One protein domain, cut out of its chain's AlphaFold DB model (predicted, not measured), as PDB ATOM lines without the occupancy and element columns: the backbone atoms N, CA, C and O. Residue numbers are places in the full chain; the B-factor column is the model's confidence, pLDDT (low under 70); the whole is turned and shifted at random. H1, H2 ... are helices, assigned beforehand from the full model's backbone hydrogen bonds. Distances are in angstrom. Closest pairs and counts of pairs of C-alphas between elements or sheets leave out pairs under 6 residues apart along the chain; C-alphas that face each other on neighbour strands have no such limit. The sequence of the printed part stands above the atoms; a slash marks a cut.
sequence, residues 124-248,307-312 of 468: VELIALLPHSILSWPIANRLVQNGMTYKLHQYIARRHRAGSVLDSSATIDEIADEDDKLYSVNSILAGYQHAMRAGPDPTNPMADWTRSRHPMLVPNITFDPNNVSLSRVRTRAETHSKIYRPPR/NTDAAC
ATOM      1  N   VAL A 124     205.745 146.682 160.907       98.50
ATOM      2  CA  VAL A 124     206.996 147.448 161.033       98.50
ATOM      3  C   VAL A 124     206.834 148.601 162.022       98.50
ATOM      4  O   VAL A 124     207.731 148.826 162.833       98.50
ATOM      5  N   GLU A 125     205.686 149.281 162.027       98.50
ATOM      6  CA  GLU A 125     205.371 150.300 163.033       98.50
ATOM      7  C   GLU A 125     205.298 149.708 164.441       98.50
ATOM      8  O   GLU A 125     205.912 150.254 165.358       98.50
ATOM      9  N   LEU A 126     204.636 148.559 164.615       98.12
ATOM     10  CA  LEU A 126     204.597 147.852 165.899       98.12
ATOM     11  C   LEU A 126     206.004 147.535 166.413       98.12
ATOM     12  O   LEU A 126     206.322 147.810 167.567       98.12
ATOM     13  N   ILE A 127     206.868 146.998 165.551       97.19
ATOM     14  CA  ILE A 127     208.234 146.606 165.915       97.19
ATOM     15  C   ILE A 127     209.116 147.824 166.219       97.19
ATOM     16  O   ILE A 127     209.913 147.798 167.158       97.19
ATOM     17  N   ALA A 128     209.015 148.884 165.418       96.38
ATOM     18  CA  ALA A 128     209.932 150.014 165.494       96.38
ATOM     19  C   ALA A 128     209.521 151.056 166.549       96.38
ATOM     20  O   ALA A 128     210.389 151.572 167.264       96.38
ATOM     21  N   LEU A 129     208.219 151.347 166.644       97.50
ATOM     22  CA  LEU A 129     207.645 152.421 167.466       97.50
ATOM     23  C   LEU A 129     207.114 151.911 168.805       97.50
ATOM     24  O   LEU A 129     207.234 152.595 169.819       97.50
ATOM     25  N   LEU A 130     206.562 150.695 168.827       97.12
ATOM     26  CA  LEU A 130     205.928 150.096 170.004       97.12
ATOM     27  C   LEU A 130     206.537 148.719 170.334       97.12
ATOM     28  O   LEU A 130     205.785 147.755 170.487       97.12
ATOM     29  N   PRO A 131     207.869 148.560 170.471       95.25
ATOM     30  CA  PRO A 131     208.502 147.236 170.528       95.25
ATOM     31  C   PRO A 131     208.011 146.365 171.696       95.25
ATOM     32  O   PRO A 131     207.953 145.146 171.573       95.25
ATOM     33  N   HIS A 132     207.589 146.969 172.814       94.62
ATOM     34  CA  HIS A 132     207.016 146.243 173.954       94.62
ATOM     35  C   HIS A 132     205.604 145.689 173.704       94.62
ATOM     36  O   HIS A 132     205.139 144.854 174.483       94.62
ATOM     37  N   SER A 133     204.928 146.106 172.628       96.19
ATOM     38  CA  SER A 133     203.603 145.595 172.242       96.19
ATOM     39  C   SER A 133     203.616 144.094 171.950       96.19
ATOM     40  O   SER A 133     202.602 143.437 172.135       96.19
ATOM     41  N   ILE A 134     204.770 143.508 171.616       96.25
ATOM     42  CA  ILE A 134     204.944 142.053 171.479       96.25
ATOM     43  C   ILE A 134     204.580 141.266 172.746       96.25
ATOM     44  O   ILE A 134     204.309 140.073 172.682       96.25
ATOM     45  N   LEU A 135     204.576 141.916 173.910       95.00
ATOM     46  CA  LEU A 135     204.184 141.290 175.169       95.00
ATOM     47  C   LEU A 135     202.657 141.168 175.316       95.00
ATOM     48  O   LEU A 135     202.186 140.554 176.270       95.00
ATOM     49  N   SER A 136     201.886 141.762 174.405       95.88
ATOM     50  CA  SER A 136     200.443 141.573 174.275       95.88
ATOM     51  C   SER A 136     200.159 140.316 173.448       95.88
ATOM     52  O   SER A 136     200.684 140.163 172.342       95.88
ATOM     53  N   TRP A 137     199.305 139.421 173.965       96.50
ATOM     54  CA  TRP A 137     198.921 138.197 173.252       96.50
ATOM     55  C   TRP A 137     198.319 138.484 171.865       96.50
ATOM     56  O   TRP A 137     198.812 137.893 170.904       96.50
ATOM     57  N   PRO A 138     197.334 139.399 171.699       96.81
ATOM     58  CA  PRO A 138     196.789 139.710 170.376       96.81
ATOM     59  C   PRO A 138     197.848 140.119 169.346       96.81
ATOM     60  O   PRO A 138     197.808 139.643 168.213       96.81
ATOM     61  N   ILE A 139     198.818 140.949 169.742       97.81
ATOM     62  CA  ILE A 139     199.891 141.412 168.850       97.81
ATOM     63  C   ILE A 139     200.869 140.282 168.528       97.81
ATOM     64  O   ILE A 139     201.174 140.047 167.358       97.81
ATOM     65  N   ALA A 140     201.333 139.545 169.542       97.62
ATOM     66  CA  ALA A 140     202.213 138.396 169.344       97.62
ATOM     67  C   ALA A 140     201.581 137.363 168.402       97.62
ATOM     68  O   ALA A 140     202.218 136.919 167.445       97.62
ATOM     69  N   ASN A 141     200.312 137.029 168.647       97.50
ATOM     70  CA  ASN A 141     199.537 136.103 167.839       97.50
ATOM     71  C   ASN A 141     199.389 136.606 166.395       97.50
ATOM     72  O   ASN A 141     199.699 135.865 165.465       97.50
ATOM     73  N   ARG A 142     199.005 137.876 166.206       97.19
ATOM     74  CA  ARG A 142     198.879 138.520 164.888       97.19
ATOM     75  C   ARG A 142     200.171 138.423 164.070       97.19
ATOM     76  O   ARG A 142     200.134 138.038 162.901       97.19
ATOM     77  N   LEU A 143     201.318 138.723 164.680       98.00
ATOM     78  CA  LEU A 143     202.614 138.650 164.000       98.00
ATOM     79  C   LEU A 143     203.005 137.201 163.669       98.00
ATOM     80  O   LEU A 143     203.442 136.922 162.551       98.00
ATOM     81  N   VAL A 144     202.838 136.268 164.613       97.62
ATOM     82  CA  VAL A 144     203.189 134.850 164.411       97.62
ATOM     83  C   VAL A 144     202.313 134.202 163.335       97.62
ATOM     84  O   VAL A 144     202.860 133.507 162.478       97.62
ATOM     85  N   GLN A 145     201.001 134.462 163.324       97.00
ATOM     86  CA  GLN A 145     200.085 133.922 162.309       97.00
ATOM     87  C   GLN A 145     200.402 134.427 160.896       97.00
ATOM     88  O   GLN A 145     200.256 133.679 159.931       97.00
ATOM     89  N   ASN A 146     200.934 135.646 160.768       97.56
ATOM     90  CA  ASN A 146     201.440 136.177 159.497       97.56
ATOM     91  C   ASN A 146     202.846 135.663 159.115       97.56
ATOM     92  O   ASN A 146     203.375 136.037 158.070       97.56
ATOM     93  N   GLY A 147     203.465 134.801 159.930       96.94
ATOM     94  CA  GLY A 147     204.760 134.174 159.645       96.94
ATOM     95  C   GLY A 147     205.976 134.871 160.264       96.94
ATOM     96  O   GLY A 147     207.107 134.451 160.013       96.94
ATOM     97  N   MET A 148     205.795 135.892 161.108       98.06
ATOM     98  CA  MET A 148     206.910 136.624 161.720       98.06
ATOM     99  C   MET A 148     207.793 135.683 162.547       98.06
ATOM    100  O   MET A 148     207.297 134.936 163.392       98.06
ATOM    101  N   THR A 149     209.111 135.712 162.336       95.75
ATOM    102  CA  THR A 149     210.102 135.044 163.202       95.75
ATOM    103  C   THR A 149     210.692 136.036 164.197       95.75
ATOM    104  O   THR A 149     210.731 137.235 163.934       95.75
ATOM    105  N   TYR A 150     211.185 135.562 165.348       93.94
ATOM    106  CA  TYR A 150     211.907 136.443 166.277       93.94
ATOM    107  C   TYR A 150     213.179 137.008 165.621       93.94
ATOM    108  O   TYR A 150     213.491 138.179 165.808       93.94
ATOM    109  N   LYS A 151     213.852 136.193 164.790       92.25
ATOM    110  CA  LYS A 151     215.016 136.565 163.973       92.25
ATOM    111  C   LYS A 151     214.681 137.757 163.057       92.25
ATOM    112  O   LYS A 151     215.390 138.760 163.062       92.25
ATOM    113  N   LEU A 152     213.562 137.674 162.331       95.00
ATOM    114  CA  LEU A 152     213.097 138.735 161.434       95.00
ATOM    115  C   LEU A 152     212.634 139.983 162.191       95.00
ATOM    116  O   LEU A 152     213.002 141.090 161.808       95.00
ATOM    117  N   HIS A 153     211.889 139.819 163.288       95.31
ATOM    118  CA  HIS A 153     211.497 140.932 164.156       95.31
ATOM    119  C   HIS A 153     212.737 141.711 164.607       95.31
ATOM    120  O   HIS A 153     212.787 142.934 164.481       95.31
ATOM    121  N   GLN A 154     213.759 141.008 165.095       90.94
ATOM    122  CA  GLN A 154     214.997 141.623 165.556       90.94
ATOM    123  C   GLN A 154     215.715 142.402 164.455       90.94
ATOM    124  O   GLN A 154     216.182 143.519 164.690       90.94
ATOM    125  N   TYR A 155     215.784 141.817 163.260       91.31
ATOM    126  CA  TYR A 155     216.373 142.458 162.093       91.31
ATOM    127  C   TYR A 155     215.650 143.771 161.748       91.31
ATOM    128  O   TYR A 155     216.300 144.809 161.595       91.31
ATOM    129  N   ILE A 156     214.309 143.762 161.725       94.19
ATOM    130  CA  ILE A 156     213.488 144.962 161.490       94.19
ATOM    131  C   ILE A 156     213.745 146.015 162.580       94.19
ATOM    132  O   ILE A 156     214.087 147.157 162.265       94.19
ATOM    133  N   ALA A 157     213.654 145.637 163.862       92.31
ATOM    134  CA  ALA A 157     213.863 146.547 164.994       92.31
ATOM    135  C   ALA A 157     215.215 147.271 164.908       92.31
ATOM    136  O   ALA A 157     215.295 148.489 165.087       92.31
ATOM    137  N   ARG A 158     216.282 146.537 164.581       88.38
ATOM    138  CA  ARG A 158     217.625 147.111 164.444       88.38
ATOM    139  C   ARG A 158     217.754 148.066 163.282       88.38
ATOM    140  O   ARG A 158     218.302 149.152 163.475       88.38
ATOM    141  N   ARG A 159     217.225 147.700 162.110       90.25
ATOM    142  CA  ARG A 159     217.323 148.553 160.919       90.25
ATOM    143  C   ARG A 159     216.684 149.924 161.147       90.25
ATOM    144  O   ARG A 159     217.167 150.906 160.589       90.25
ATOM    145  N   HIS A 160     215.663 149.993 162.002       93.00
ATOM    146  CA  HIS A 160     214.985 151.236 162.361       93.00
ATOM    147  C   HIS A 160     215.585 151.973 163.575       93.00
ATOM    148  O   HIS A 160     215.610 153.205 163.566       93.00
ATOM    149  N   ARG A 161     216.078 151.268 164.610       89.31
ATOM    150  CA  ARG A 161     216.511 151.886 165.887       89.31
ATOM    151  C   ARG A 161     218.021 152.022 166.072       89.31
ATOM    152  O   ARG A 161     218.484 153.059 166.523       89.31
ATOM    153  N   ALA A 162     218.806 151.008 165.719       82.62
ATOM    154  CA  ALA A 162     220.260 151.065 165.908       82.62
ATOM    155  C   ALA A 162     220.951 151.890 164.813       82.62
ATOM    156  O   ALA A 162     222.030 152.437 165.022       82.62
ATOM    157  N   GLY A 163     220.296 152.025 163.656       70.88
ATOM    158  CA  GLY A 163     220.992 152.430 162.444       70.88
ATOM    159  C   GLY A 163     221.755 151.236 161.908       70.88
ATOM    160  O   GLY A 163     222.190 150.353 162.641       70.88
ATOM    161  N   SER A 164     221.830 151.152 160.596       60.31
ATOM    162  CA  SER A 164     222.551 150.067 159.971       60.31
ATOM    163  C   SER A 164     224.005 150.462 159.903       60.31
ATOM    164  O   SER A 164     224.325 151.419 159.212       60.31
ATOM    165  N   VAL A 165     224.876 149.695 160.554       58.94
ATOM    166  CA  VAL A 165     226.284 149.670 160.146       58.94
ATOM    167  C   VAL A 165     226.387 149.171 158.695       58.94
ATOM    168  O   VAL A 165     227.305 149.545 157.997       58.94
ATOM    169  N   LEU A 166     225.369 148.451 158.197       56.38
ATOM    170  CA  LEU A 166     225.252 147.848 156.856       56.38
ATOM    171  C   LEU A 166     224.909 148.824 155.726       56.38
ATOM    172  O   LEU A 166     224.254 148.441 154.753       56.38
ATOM    173  N   ASP A 167     225.262 150.096 155.859       63.56
ATOM    174  CA  ASP A 167     225.403 150.874 154.633       63.56
ATOM    175  C   ASP A 167     226.591 150.282 153.853       63.56
ATOM    176  O   ASP A 167     227.446 149.611 154.427       63.56
ATOM    177  N   SER A 168     226.634 150.442 152.531       62.31
ATOM    178  CA  SER A 168     227.600 149.760 151.645       62.31
ATOM    179  C   SER A 168     229.085 150.029 151.958       62.31
ATOM    180  O   SER A 168     229.959 149.482 151.294       62.31
ATOM    181  N   SER A 169     229.371 150.873 152.949       72.94
ATOM    182  CA  SER A 169     230.692 151.167 153.501       72.94
ATOM    183  C   SER A 169     231.087 150.316 154.715       72.94
ATOM    184  O   SER A 169     232.198 150.490 155.205       72.94
ATOM    185  N   ALA A 170     230.201 149.462 155.237       77.31
ATOM    186  CA  ALA A 170     230.489 148.615 156.394       77.31
ATOM    187  C   ALA A 170     231.694 147.710 156.127       77.31
ATOM    188  O   ALA A 170     231.776 147.059 155.080       77.31
ATOM    189  N   THR A 171     232.599 147.612 157.091       79.88
ATOM    190  CA  THR A 171     233.676 146.625 157.036       79.88
ATOM    191  C   THR A 171     233.134 145.215 157.280       79.88
ATOM    192  O   THR A 171     232.064 145.007 157.854       79.88
ATOM    193  N   ILE A 172     233.903 144.217 156.845       73.00
ATOM    194  CA  ILE A 172     233.581 142.801 157.045       73.00
ATOM    195  C   ILE A 172     233.399 142.478 158.530       73.00
ATOM    196  O   ILE A 172     232.435 141.810 158.906       73.00
ATOM    197  N   ASP A 173     234.310 142.983 159.360       77.81
ATOM    198  CA  ASP A 173     234.297 142.744 160.798       77.81
ATOM    199  C   ASP A 173     233.067 143.390 161.442       77.81
ATOM    200  O   ASP A 173     232.411 142.763 162.263       77.81
ATOM    201  N   GLU A 174     232.662 144.582 160.996       82.44
ATOM    202  CA  GLU A 174     231.436 145.234 161.460       82.44
ATOM    203  C   GLU A 174     230.166 144.461 161.088       82.44
ATOM    204  O   GLU A 174     229.266 144.327 161.915       82.44
ATOM    205  N   ILE A 175     230.082 143.934 159.863       74.25
ATOM    206  CA  ILE A 175     228.956 143.099 159.417       74.25
ATOM    207  C   ILE A 175     228.882 141.818 160.256       74.25
ATOM    208  O   ILE A 175     227.800 141.439 160.715       74.25
ATOM    209  N   ALA A 176     230.023 141.154 160.465       71.38
ATOM    210  CA  ALA A 176     230.104 139.913 161.226       71.38
ATOM    211  C   ALA A 176     229.807 140.129 162.716       71.38
ATOM    212  O   ALA A 176     229.052 139.339 163.290       71.38
ATOM    213  N   ASP A 177     230.336 141.204 163.306       77.12
ATOM    214  CA  ASP A 177     230.071 141.618 164.683       77.12
ATOM    215  C   ASP A 177     228.607 142.020 164.863       77.12
ATOM    216  O   ASP A 177     228.009 141.716 165.893       77.12
ATOM    217  N   GLU A 178     227.996 142.699 163.890       74.31
ATOM    218  CA  GLU A 178     226.572 143.032 163.946       74.31
ATOM    219  C   GLU A 178     225.682 141.792 163.842       74.31
ATOM    220  O   GLU A 178     224.688 141.707 164.577       74.31
ATOM    221  N   ASP A 179     226.039 140.817 162.997       71.19
ATOM    222  CA  ASP A 179     225.357 139.520 162.955       71.19
ATOM    223  C   ASP A 179     225.524 138.772 164.283       71.19
ATOM    224  O   ASP A 179     224.533 138.309 164.836       71.19
ATOM    225  N   ASP A 180     226.712 138.764 164.894       69.12
ATOM    226  CA  ASP A 180     226.924 138.171 166.225       69.12
ATOM    227  C   ASP A 180     226.149 138.914 167.320       69.12
ATOM    228  O   ASP A 180     225.549 138.309 168.218       69.12
ATOM    229  N   LYS A 181     226.056 140.240 167.212       68.56
ATOM    230  CA  LYS A 181     225.166 141.033 168.054       68.56
ATOM    231  C   LYS A 181     223.708 140.709 167.757       68.56
ATOM    232  O   LYS A 181     222.890 140.994 168.617       68.56
ATOM    233  N   LEU A 182     223.278 140.132 166.634       59.78
ATOM    234  CA  LEU A 182     221.873 139.698 166.523       59.78
ATOM    235  C   LEU A 182     221.540 138.617 167.571       59.78
ATOM    236  O   LEU A 182     220.374 138.295 167.753       59.78
ATOM    237  N   TYR A 183     222.498 138.114 168.356       52.59
ATOM    238  CA  TYR A 183     222.284 136.948 169.204       52.59
ATOM    239  C   TYR A 183     222.052 137.144 170.714       52.59
ATOM    240  O   TYR A 183     222.106 136.148 171.433       52.59
ATOM    241  N   SER A 184     221.585 138.292 171.240       61.34
ATOM    242  CA  SER A 184     220.685 138.205 172.432       61.34
ATOM    243  C   SER A 184     219.233 137.911 172.043       61.34
ATOM    244  O   SER A 184     218.254 138.532 172.469       61.34
ATOM    245  N   VAL A 185     219.129 136.859 171.229       58.16
ATOM    246  CA  VAL A 185     217.930 136.138 170.784       58.16
ATOM    247  C   VAL A 185     216.855 136.052 171.864       58.16
ATOM    248  O   VAL A 185     215.658 136.150 171.595       58.16
ATOM    249  N   ASN A 186     217.295 135.897 173.109       76.19
ATOM    250  CA  ASN A 186     216.437 135.510 174.209       76.19
ATOM    251  C   ASN A 186     215.405 136.576 174.575       76.19
ATOM    252  O   ASN A 186     214.353 136.201 175.065       76.19
ATOM    253  N   SER A 187     215.633 137.870 174.326       85.00
ATOM    254  CA  SER A 187     214.673 138.910 174.745       85.00
ATOM    255  C   SER A 187     213.374 138.903 173.926       85.00
ATOM    256  O   SER A 187     212.291 138.793 174.496       85.00
ATOM    257  N   ILE A 188     213.468 138.967 172.594       90.94
ATOM    258  CA  ILE A 188     212.302 138.959 171.689       90.94
ATOM    259  C   ILE A 188     211.627 137.593 171.716       90.94
ATOM    260  O   ILE A 188     210.402 137.511 171.800       90.94
ATOM    261  N   LEU A 189     212.420 136.515 171.678       92.62
ATOM    262  CA  LEU A 189     211.889 135.160 171.772       92.62
ATOM    263  C   LEU A 189     211.163 134.944 173.107       92.62
ATOM    264  O   LEU A 189     210.035 134.453 173.095       92.62
ATOM    265  N   ALA A 190     211.748 135.364 174.236       91.94
ATOM    266  CA  ALA A 190     211.067 135.305 175.528       91.94
ATOM    267  C   ALA A 190     209.828 136.203 175.555       91.94
ATOM    268  O   ALA A 190     208.846 135.831 176.186       91.94
ATOM    269  N   GLY A 191     209.832 137.342 174.856       93.75
ATOM    270  CA  GLY A 191     208.656 138.197 174.695       93.75
ATOM    271  C   GLY A 191     207.493 137.466 174.023       93.75
ATOM    272  O   GLY A 191     206.408 137.398 174.601       93.75
ATOM    273  N   TYR A 192     207.739 136.837 172.866       96.06
ATOM    274  CA  TYR A 192     206.746 135.988 172.195       96.06
ATOM    275  C   TYR A 192     206.306 134.820 173.078       96.06
ATOM    276  O   TYR A 192     205.113 134.598 173.245       96.06
ATOM    277  N   GLN A 193     207.248 134.070 173.658       95.81
ATOM    278  CA  GLN A 193     206.920 132.927 174.513       95.81
ATOM    279  C   GLN A 193     206.093 133.353 175.726       95.81
ATOM    280  O   GLN A 193     205.140 132.668 176.072       95.81
ATOM    281  N   HIS A 194     206.428 134.481 176.354       94.81
ATOM    282  CA  HIS A 194     205.681 135.020 177.481       94.81
ATOM    283  C   HIS A 194     204.248 135.368 177.077       94.81
ATOM    284  O   HIS A 194     203.316 134.853 177.691       94.81
ATOM    285  N   ALA A 195     204.086 136.164 176.013       95.81
ATOM    286  CA  ALA A 195     202.780 136.576 175.507       95.81
ATOM    287  C   ALA A 195     201.914 135.376 175.116       95.81
ATOM    288  O   ALA A 195     200.761 135.255 175.522       95.81
ATOM    289  N   MET A 196     202.488 134.452 174.348       97.19
ATOM    290  CA  MET A 196     201.762 133.306 173.823       97.19
ATOM    291  C   MET A 196     201.421 132.290 174.910       97.19
ATOM    292  O   MET A 196     200.309 131.775 174.905       97.19
ATOM    293  N   ARG A 197     202.317 132.034 175.871       96.38
ATOM    294  CA  ARG A 197     202.037 131.093 176.965       96.38
ATOM    295  C   ARG A 197     200.992 131.596 177.947       96.38
ATOM    296  O   ARG A 197     200.333 130.774 178.570       96.38
ATOM    297  N   ALA A 198     200.804 132.905 178.075       94.56
ATOM    298  CA  ALA A 198     199.692 133.435 178.857       94.56
ATOM    299  C   ALA A 198     198.336 133.245 178.170       94.56
ATOM    300  O   ALA A 198     197.329 133.114 178.850       94.56
ATOM    301  N   GLY A 199     198.322 133.166 176.837       94.06
ATOM    302  CA  GLY A 199     197.104 132.929 176.074       94.06
ATOM    303  C   GLY A 199     196.183 134.148 175.947       94.06
ATOM    304  O   GLY A 199     196.481 135.236 176.446       94.06
ATOM    305  N   PRO A 200     195.055 133.987 175.231       93.06
ATOM    306  CA  PRO A 200     194.029 135.021 175.135       93.06
ATOM    307  C   PRO A 200     193.246 135.181 176.441       93.06
ATOM    308  O   PRO A 200     192.643 136.229 176.665       93.06
ATOM    309  N   ASP A 201     193.210 134.150 177.277       90.44
ATOM    310  CA  ASP A 201     192.438 134.117 178.507       90.44
ATOM    311  C   ASP A 201     193.387 133.858 179.684       90.44
ATOM    312  O   ASP A 201     194.015 132.797 179.717       90.44
ATOM    313  N   PRO A 202     193.492 134.781 180.660       87.94
ATOM    314  CA  PRO A 202     194.345 134.588 181.832       87.94
ATOM    315  C   PRO A 202     193.954 133.366 182.678       87.94
ATOM    316  O   PRO A 202     194.758 132.914 183.494       87.94
ATOM    317  N   THR A 203     192.742 132.828 182.513       90.75
ATOM    318  CA  THR A 203     192.285 131.607 183.193       90.75
ATOM    319  C   THR A 203     192.707 130.321 182.481       90.75
ATOM    320  O   THR A 203     192.715 129.261 183.105       90.75
ATOM    321  N   ASN A 204     193.110 130.405 181.208       90.69
ATOM    322  CA  ASN A 204     193.486 129.257 180.387       90.69
ATOM    323  C   ASN A 204     194.815 129.509 179.643       90.69
ATOM    324  O   ASN A 204     194.828 129.719 178.422       90.69
ATOM    325  N   PRO A 205     195.951 129.515 180.368       93.00
ATOM    326  CA  PRO A 205     197.256 129.750 179.769       93.00
ATOM    327  C   PRO A 205     197.680 128.597 178.850       93.00
ATOM    328  O   PRO A 205     197.500 127.419 179.154       93.00
ATOM    329  N   MET A 206     198.351 128.928 177.749       94.69
ATOM    330  CA  MET A 206     198.948 127.958 176.826       94.69
ATOM    331  C   MET A 206     200.383 127.610 177.251       94.69
ATOM    332  O   MET A 206     201.332 127.879 176.514       94.69
ATOM    333  N   ALA A 207     200.570 127.043 178.446       93.88
ATOM    334  CA  ALA A 207     201.895 126.843 179.057       93.88
ATOM    335  C   ALA A 207     202.916 126.136 178.137       93.88
ATOM    336  O   ALA A 207     204.079 126.543 178.071       93.88
ATOM    337  N   ASP A 208     202.460 125.155 177.354       94.50
ATOM    338  CA  ASP A 208     203.306 124.387 176.434       94.50
ATOM    339  C   ASP A 208     203.418 124.999 175.032       94.50
ATOM    340  O   ASP A 208     203.796 124.317 174.069       94.50
ATOM    341  N   TRP A 209     203.056 126.274 174.880       97.06
ATOM    342  CA  TRP A 209     203.158 126.936 173.596       97.06
ATOM    343  C   TRP A 209     204.612 126.950 173.110       97.06
ATOM    344  O   TRP A 209     205.539 127.399 173.799       97.06
ATOM    345  N   THR A 210     204.776 126.486 171.875       95.31
ATOM    346  CA  THR A 210     205.970 126.642 171.051       95.31
ATOM    347  C   THR A 210     205.541 127.151 169.680       95.31
ATOM    348  O   THR A 210     204.389 126.982 169.271       95.31
ATOM    349  N   ARG A 211     206.477 127.739 168.927       93.81
ATOM    350  CA  ARG A 211     206.211 128.176 167.551       93.81
ATOM    351  C   ARG A 211     205.699 127.021 166.680       93.81
ATOM    352  O   ARG A 211     204.726 127.203 165.962       93.81
ATOM    353  N   SER A 212     206.312 125.839 166.779       94.25
ATOM    354  CA  SER A 212     205.923 124.646 166.011       94.25
ATOM    355  C   SER A 212     204.521 124.136 166.355       94.25
ATOM    356  O   SER A 212     203.810 123.659 165.476       94.25
ATOM    357  N   ARG A 213     204.085 124.287 167.612       95.44
ATOM    358  CA  ARG A 213     202.741 123.897 168.067       95.44
ATOM    359  C   ARG A 213     201.686 124.982 167.860       95.44
ATOM    360  O   ARG A 213     200.508 124.721 168.086       95.44
ATOM    361  N   HIS A 214     202.071 126.184 167.432       95.25
ATOM    362  CA  HIS A 214     201.150 127.309 167.287       95.25
ATOM    363  C   HIS A 214     199.915 126.993 166.419       95.25
ATOM    364  O   HIS A 214     198.815 127.231 166.914       95.25
ATOM    365  N   PRO A 215     200.035 126.386 165.216       92.81
ATOM    366  CA  PRO A 215     198.867 126.075 164.382       92.81
ATOM    367  C   PRO A 215     197.894 125.073 165.020       92.81
ATOM    368  O   PRO A 215     196.724 125.043 164.660       92.81
ATOM    369  N   MET A 216     198.378 124.241 165.951       92.81
ATOM    370  CA  MET A 216     197.551 123.272 166.675       92.81
ATOM    371  C   MET A 216     196.827 123.907 167.865       92.81
ATOM    372  O   MET A 216     195.720 123.498 168.197       92.81
ATOM    373  N   LEU A 217     197.475 124.865 168.536       91.75
ATOM    374  CA  LEU A 217     196.984 125.462 169.781       91.75
ATOM    375  C   LEU A 217     196.106 126.694 169.553       91.75
ATOM    376  O   LEU A 217     195.244 126.982 170.377       91.75
ATOM    377  N   VAL A 218     196.325 127.429 168.461       91.81
ATOM    378  CA  VAL A 218     195.571 128.643 168.143       91.81
ATOM    379  C   VAL A 218     194.837 128.444 166.817       91.81
ATOM    380  O   VAL A 218     195.459 128.541 165.757       91.81
ATOM    381  N   PRO A 219     193.523 128.160 166.849       90.19
ATOM    382  CA  PRO A 219     192.734 127.999 165.637       90.19
ATOM    383  C   PRO A 219     192.722 129.279 164.797       90.19
ATOM    384  O   PRO A 219     192.480 130.372 165.306       90.19
ATOM    385  N   ASN A 220     192.897 129.131 163.486       87.94
ATOM    386  CA  ASN A 220     192.883 130.228 162.513       87.94
ATOM    387  C   ASN A 220     191.451 130.577 162.038       87.94
ATOM    388  O   ASN A 220     191.230 130.931 160.888       87.94
ATOM    389  N   ILE A 221     190.436 130.380 162.884       90.19
ATOM    390  CA  ILE A 221     189.029 130.510 162.457       90.19
ATOM    391  C   ILE A 221     188.620 131.984 162.359       90.19
ATOM    392  O   ILE A 221     187.873 132.366 161.466       90.19
ATOM    393  N   THR A 222     189.105 132.815 163.280       90.56
ATOM    394  CA  THR A 222     188.710 134.227 163.409       90.56
ATOM    395  C   THR A 222     189.807 135.203 163.001       90.56
ATOM    396  O   THR A 222     189.636 136.413 163.137       90.56
ATOM    397  N   PHE A 223     190.950 134.698 162.544       94.69
ATOM    398  CA  PHE A 223     192.076 135.543 162.193       94.69
ATOM    399  C   PHE A 223     191.955 136.031 160.752       94.69
ATOM    400  O   PHE A 223     191.832 135.252 159.810       94.69
ATOM    401  N   ASP A 224     192.008 137.351 160.602       96.69
ATOM    402  CA  ASP A 224     192.092 138.016 159.311       96.69
ATOM    403  C   ASP A 224     193.547 138.450 159.062       96.69
ATOM    404  O   ASP A 224     194.035 139.350 159.755       96.69
ATOM    405  N   PRO A 225     194.252 137.858 158.077       96.25
ATOM    406  CA  PRO A 225     195.635 138.223 157.768       96.25
ATOM    407  C   PRO A 225     195.784 139.656 157.236       96.25
ATOM    408  O   PRO A 225     196.892 140.196 157.236       96.25
ATOM    409  N   ASN A 226     194.694 140.285 156.784       97.50
ATOM    410  CA  ASN A 226     194.714 141.653 156.267       97.50
ATOM    411  C   ASN A 226     194.434 142.701 157.350       97.50
ATOM    412  O   ASN A 226     194.586 143.899 157.096       97.50
ATOM    413  N   ASN A 227     194.042 142.277 158.554       97.56
ATOM    414  CA  ASN A 227     193.709 143.197 159.626       97.56
ATOM    415  C   ASN A 227     194.973 143.805 160.246       97.56
ATOM    416  O   ASN A 227     195.698 143.159 161.006       97.56
ATOM    417  N   VAL A 228     195.196 145.085 159.955       97.88
ATOM    418  CA  VAL A 228     196.275 145.892 160.541       97.88
ATOM    419  C   VAL A 228     195.806 146.839 161.648       97.88
ATOM    420  O   VAL A 228     196.602 147.618 162.173       97.88
ATOM    421  N   SER A 229     194.530 146.785 162.026       98.00
ATOM    422  CA  SER A 229     193.958 147.650 163.056       98.00
ATOM    423  C   SER A 229     194.499 147.325 164.452       98.00
ATOM    424  O   SER A 229     194.836 146.174 164.754       98.00
ATOM    425  N   LEU A 230     194.559 148.344 165.312       97.56
ATOM    426  CA  LEU A 230     194.779 148.183 166.752       97.56
ATOM    427  C   LEU A 230     193.486 148.198 167.577       97.56
ATOM    428  O   LEU A 230     193.526 148.083 168.800       97.56
ATOM    429  N   SER A 231     192.324 148.272 166.933       96.94
ATOM    430  CA  SER A 231     191.052 148.234 167.651       96.94
ATOM    431  C   SER A 231     190.890 146.918 168.404       96.94
ATOM    432  O   SER A 231     191.099 145.835 167.851       96.94
ATOM    433  N   ARG A 232     190.461 147.018 169.664       95.56
ATOM    434  CA  ARG A 232     190.234 145.909 170.602       95.56
ATOM    435  C   ARG A 232     191.501 145.129 170.964       95.56
ATOM    436  O   ARG A 232     191.417 143.999 171.458       95.56
ATOM    437  N   VAL A 233     192.684 145.697 170.724       95.75
ATOM    438  CA  VAL A 233     193.941 145.089 171.165       95.75
ATOM    439  C   VAL A 233     194.103 145.303 172.664       95.75
ATOM    440  O   VAL A 233     194.326 146.411 173.141       95.75
ATOM    441  N   ARG A 234     194.065 144.196 173.408       94.56
ATOM    442  CA  ARG A 234     194.365 144.187 174.841       94.56
ATOM    443  C   ARG A 234     195.859 144.348 175.101       94.56
ATOM    444  O   ARG A 234     196.693 143.757 174.414       94.56
ATOM    445  N   THR A 235     196.206 145.095 176.133       93.88
ATOM    446  CA  THR A 235     197.571 145.266 176.635       93.88
ATOM    447  C   THR A 235     198.087 143.996 177.318       93.88
ATOM    448  O   THR A 235     197.345 143.049 177.605       93.88
ATOM    449  N   ARG A 236     199.391 143.972 177.630       92.88
ATOM    450  CA  ARG A 236     199.986 142.893 178.434       92.88
ATOM    451  C   ARG A 236     199.283 142.760 179.787       92.88
ATOM    452  O   ARG A 236     198.993 141.649 180.215       92.88
ATOM    453  N   ALA A 237     199.035 143.871 180.476       91.19
ATOM    454  CA  ALA A 237     198.438 143.829 181.804       91.19
ATOM    455  C   ALA A 237     197.031 143.223 181.792       91.19
ATOM    456  O   ALA A 237     196.748 142.393 182.642       91.19
ATOM    457  N   GLU A 238     196.208 143.545 180.798       89.94
ATOM    458  CA  GLU A 238     194.852 142.990 180.667       89.94
ATOM    459  C   GLU A 238     194.838 141.496 180.322       89.94
ATOM    460  O   GLU A 238     193.867 140.799 180.598       89.94
ATOM    461  N   THR A 239     195.907 140.991 179.703       86.00
ATOM    462  CA  THR A 239     196.023 139.576 179.313       86.00
ATOM    463  C   THR A 239     196.745 138.720 180.357       86.00
ATOM    464  O   THR A 239     196.522 137.517 180.395       86.00
ATOM    465  N   HIS A 240     197.594 139.309 181.210       81.88
ATOM    466  CA  HIS A 240     198.517 138.559 182.079       81.88
ATOM    467  C   HIS A 240     198.460 138.935 183.567       81.88
ATOM    468  O   HIS A 240     198.935 138.166 184.402       81.88
ATOM    469  N   SER A 241     197.982 140.132 183.921       76.94
ATOM    470  CA  SER A 241     198.051 140.666 185.287       76.94
ATOM    471  C   SER A 241     196.660 140.851 185.872       76.94
ATOM    472  O   SER A 241     195.739 141.297 185.200       76.94
ATOM    473  N   LYS A 242     196.525 140.582 187.171       71.00
ATOM    474  CA  LYS A 242     195.306 140.912 187.924       71.00
ATOM    475  C   LYS A 242     195.225 142.395 188.290       71.00
ATOM    476  O   LYS A 242     194.142 142.895 188.562       71.00
ATOM    477  N   ILE A 243     196.362 143.093 188.313       83.06
ATOM    478  CA  ILE A 243     196.437 144.511 188.672       83.06
ATOM    479  C   ILE A 243     196.923 145.276 187.446       83.06
ATOM    480  O   ILE A 243     198.079 145.142 187.030       83.06
ATOM    481  N   TYR A 244     196.023 146.059 186.862       84.38
ATOM    482  CA  TYR A 244     196.328 146.987 185.786       84.38
ATOM    483  C   TYR A 244     196.382 148.403 186.345       84.38
ATOM    484  O   TYR A 244     195.458 148.860 187.012       84.38
ATOM    485  N   ARG A 245     197.484 149.096 186.062       87.75
ATOM    486  CA  ARG A 245     197.575 150.546 186.194       87.75
ATOM    487  C   ARG A 245     198.059 151.081 184.850       87.75
ATOM    488  O   ARG A 245     199.184 150.731 184.465       87.75
ATOM    489  N   PRO A 246     197.228 151.836 184.111       89.69
ATOM    490  CA  PRO A 246     197.675 152.445 182.871       89.69
ATOM    491  C   PRO A 246     198.843 153.392 183.186       89.69
ATOM    492  O   PRO A 246     198.772 154.150 184.157       89.69
ATOM    493  N   PRO A 247     199.952 153.329 182.434       94.62
ATOM    494  CA  PRO A 247     201.026 154.302 182.570       94.62
ATOM    495  C   PRO A 247     200.518 155.693 182.166       94.62
ATOM    496  O   PRO A 247     199.615 155.808 181.335       94.62
ATOM    497  N   ARG A 248     201.127 156.746 182.728       96.31
ATOM    498  CA  ARG A 248     200.868 158.131 182.304       96.31
ATOM    499  C   ARG A 248     201.134 158.270 180.809       96.31
ATOM    500  O   ARG A 248     202.096 157.688 180.308       96.31
ATOM    501  N   ASN A 307     200.283 147.169 152.874       98.56
ATOM    502  CA  ASN A 307     200.395 147.553 154.285       98.56
ATOM    503  C   ASN A 307     200.188 146.374 155.250       98.56
ATOM    504  O   ASN A 307     200.421 146.527 156.447       98.56
ATOM    505  N   THR A 308     199.751 145.211 154.751       98.44
ATOM    506  CA  THR A 308     199.490 144.022 155.579       98.44
ATOM    507  C   THR A 308     200.770 143.471 156.205       98.44
ATOM    508  O   THR A 308     201.858 143.559 155.630       98.44
ATOM    509  N   ASP A 309     200.648 142.828 157.367       98.44
ATOM    510  CA  ASP A 309     201.792 142.229 158.063       98.44
ATOM    511  C   ASP A 309     202.501 141.170 157.212       98.44
ATOM    512  O   ASP A 309     203.732 141.128 157.167       98.44
ATOM    513  N   ALA A 310     201.736 140.343 156.495       97.94
ATOM    514  CA  ALA A 310     202.279 139.353 155.572       97.94
ATOM    515  C   ALA A 310     203.080 140.010 154.434       97.94
ATOM    516  O   ALA A 310     204.143 139.507 154.057       97.94
ATOM    517  N   ALA A 311     202.616 141.148 153.904       98.38
ATOM    518  CA  ALA A 311     203.358 141.902 152.895       98.38
ATOM    519  C   ALA A 311     204.642 142.522 153.471       98.38
ATOM    520  O   ALA A 311     205.698 142.408 152.844       98.38
ATOM    521  N   CYS A 312     204.597 143.081 154.688       98.50
ATOM    522  CA  CYS A 312     205.798 143.522 155.403       98.50
ATOM    523  C   CYS A 312     206.810 142.372 155.545       98.50
ATOM    524  O   CYS A 312     207.967 142.509 155.148       98.50
TER     525      CYS A 312
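AT A GLANCE: This is residues 124 to 248 and 307 to 312 of the 468 residues of an uncharacterized protein of Lophium mytilinum (UniProt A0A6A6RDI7). A small core of crossed helices has H6, the longest, beside H2 and H3 and reaching the first turns of H4, while H1 packs on H4. At one end H5 reaches away, with residues 168 to 173 sticking out; long loops with the short H7 and H8 lie round the other end. The printed part has 131 residues and nine named helices, H1 to H9 in chain order, with no named strand: all helix. It is compact, with a radius of gyration of the C-alphas of 16.2 A and spans of 51 by 34 by 29 A.

IN THESE COORDINATES: Find C-alpha 186 at (216.437, 135.510, 174.209); from there H6 runs 17.5 A to residue 198. H1, residues 124 to 129, begins at (206.996, 147.448, 161.033). H2 is residues 131 to 135, H3 137 to 145 (11.8 A), H4 150 to 161 (16.1 A) and H5 172 to 181 (14.0 A). Look for H7 at 214 to 217, H8 at 236 to 240 and H9 at 309 to 312, ending at (205.798, 143.522, 155.403).

HOW THE PARTS SIT: Start at the hub, H6. It touches H2, closest at C-alphas 135 and 195, 4.9 A. It touches H3, C-alphas 137 and 195 being closest at 4.8 A, at a steep tilt of 69 degrees, only just short of about perpendicular, opposite ways. H4 touches H6 with residues 150 to 154 alone, and H1 touches H4, closest at C-alphas 128 and 157, 5.3 A. H3 and H7 are near each other; H5 touches no helix. Every O i to N i+4 pair is within hydrogen-bond range in H1, H3, H4, H5, H6 and H8; H2 has 0 of 1, and 1 of 2 O i to N i+3 pairs; H7 and H9 are too short for an O i to N i+4 pair.

THE WHOLE: The C-alphas farthest apart, Ser 169 and Thr 203, are 52.3 A apart. Residues 249 to 306 are not printed, and C-alphas 248 and 307 are 30.0 A apart across the cut. The links H6 to H7 and H7 to H8 are long. Look for pLDDT under 70 at residues 164 to 168 and 180 to 185.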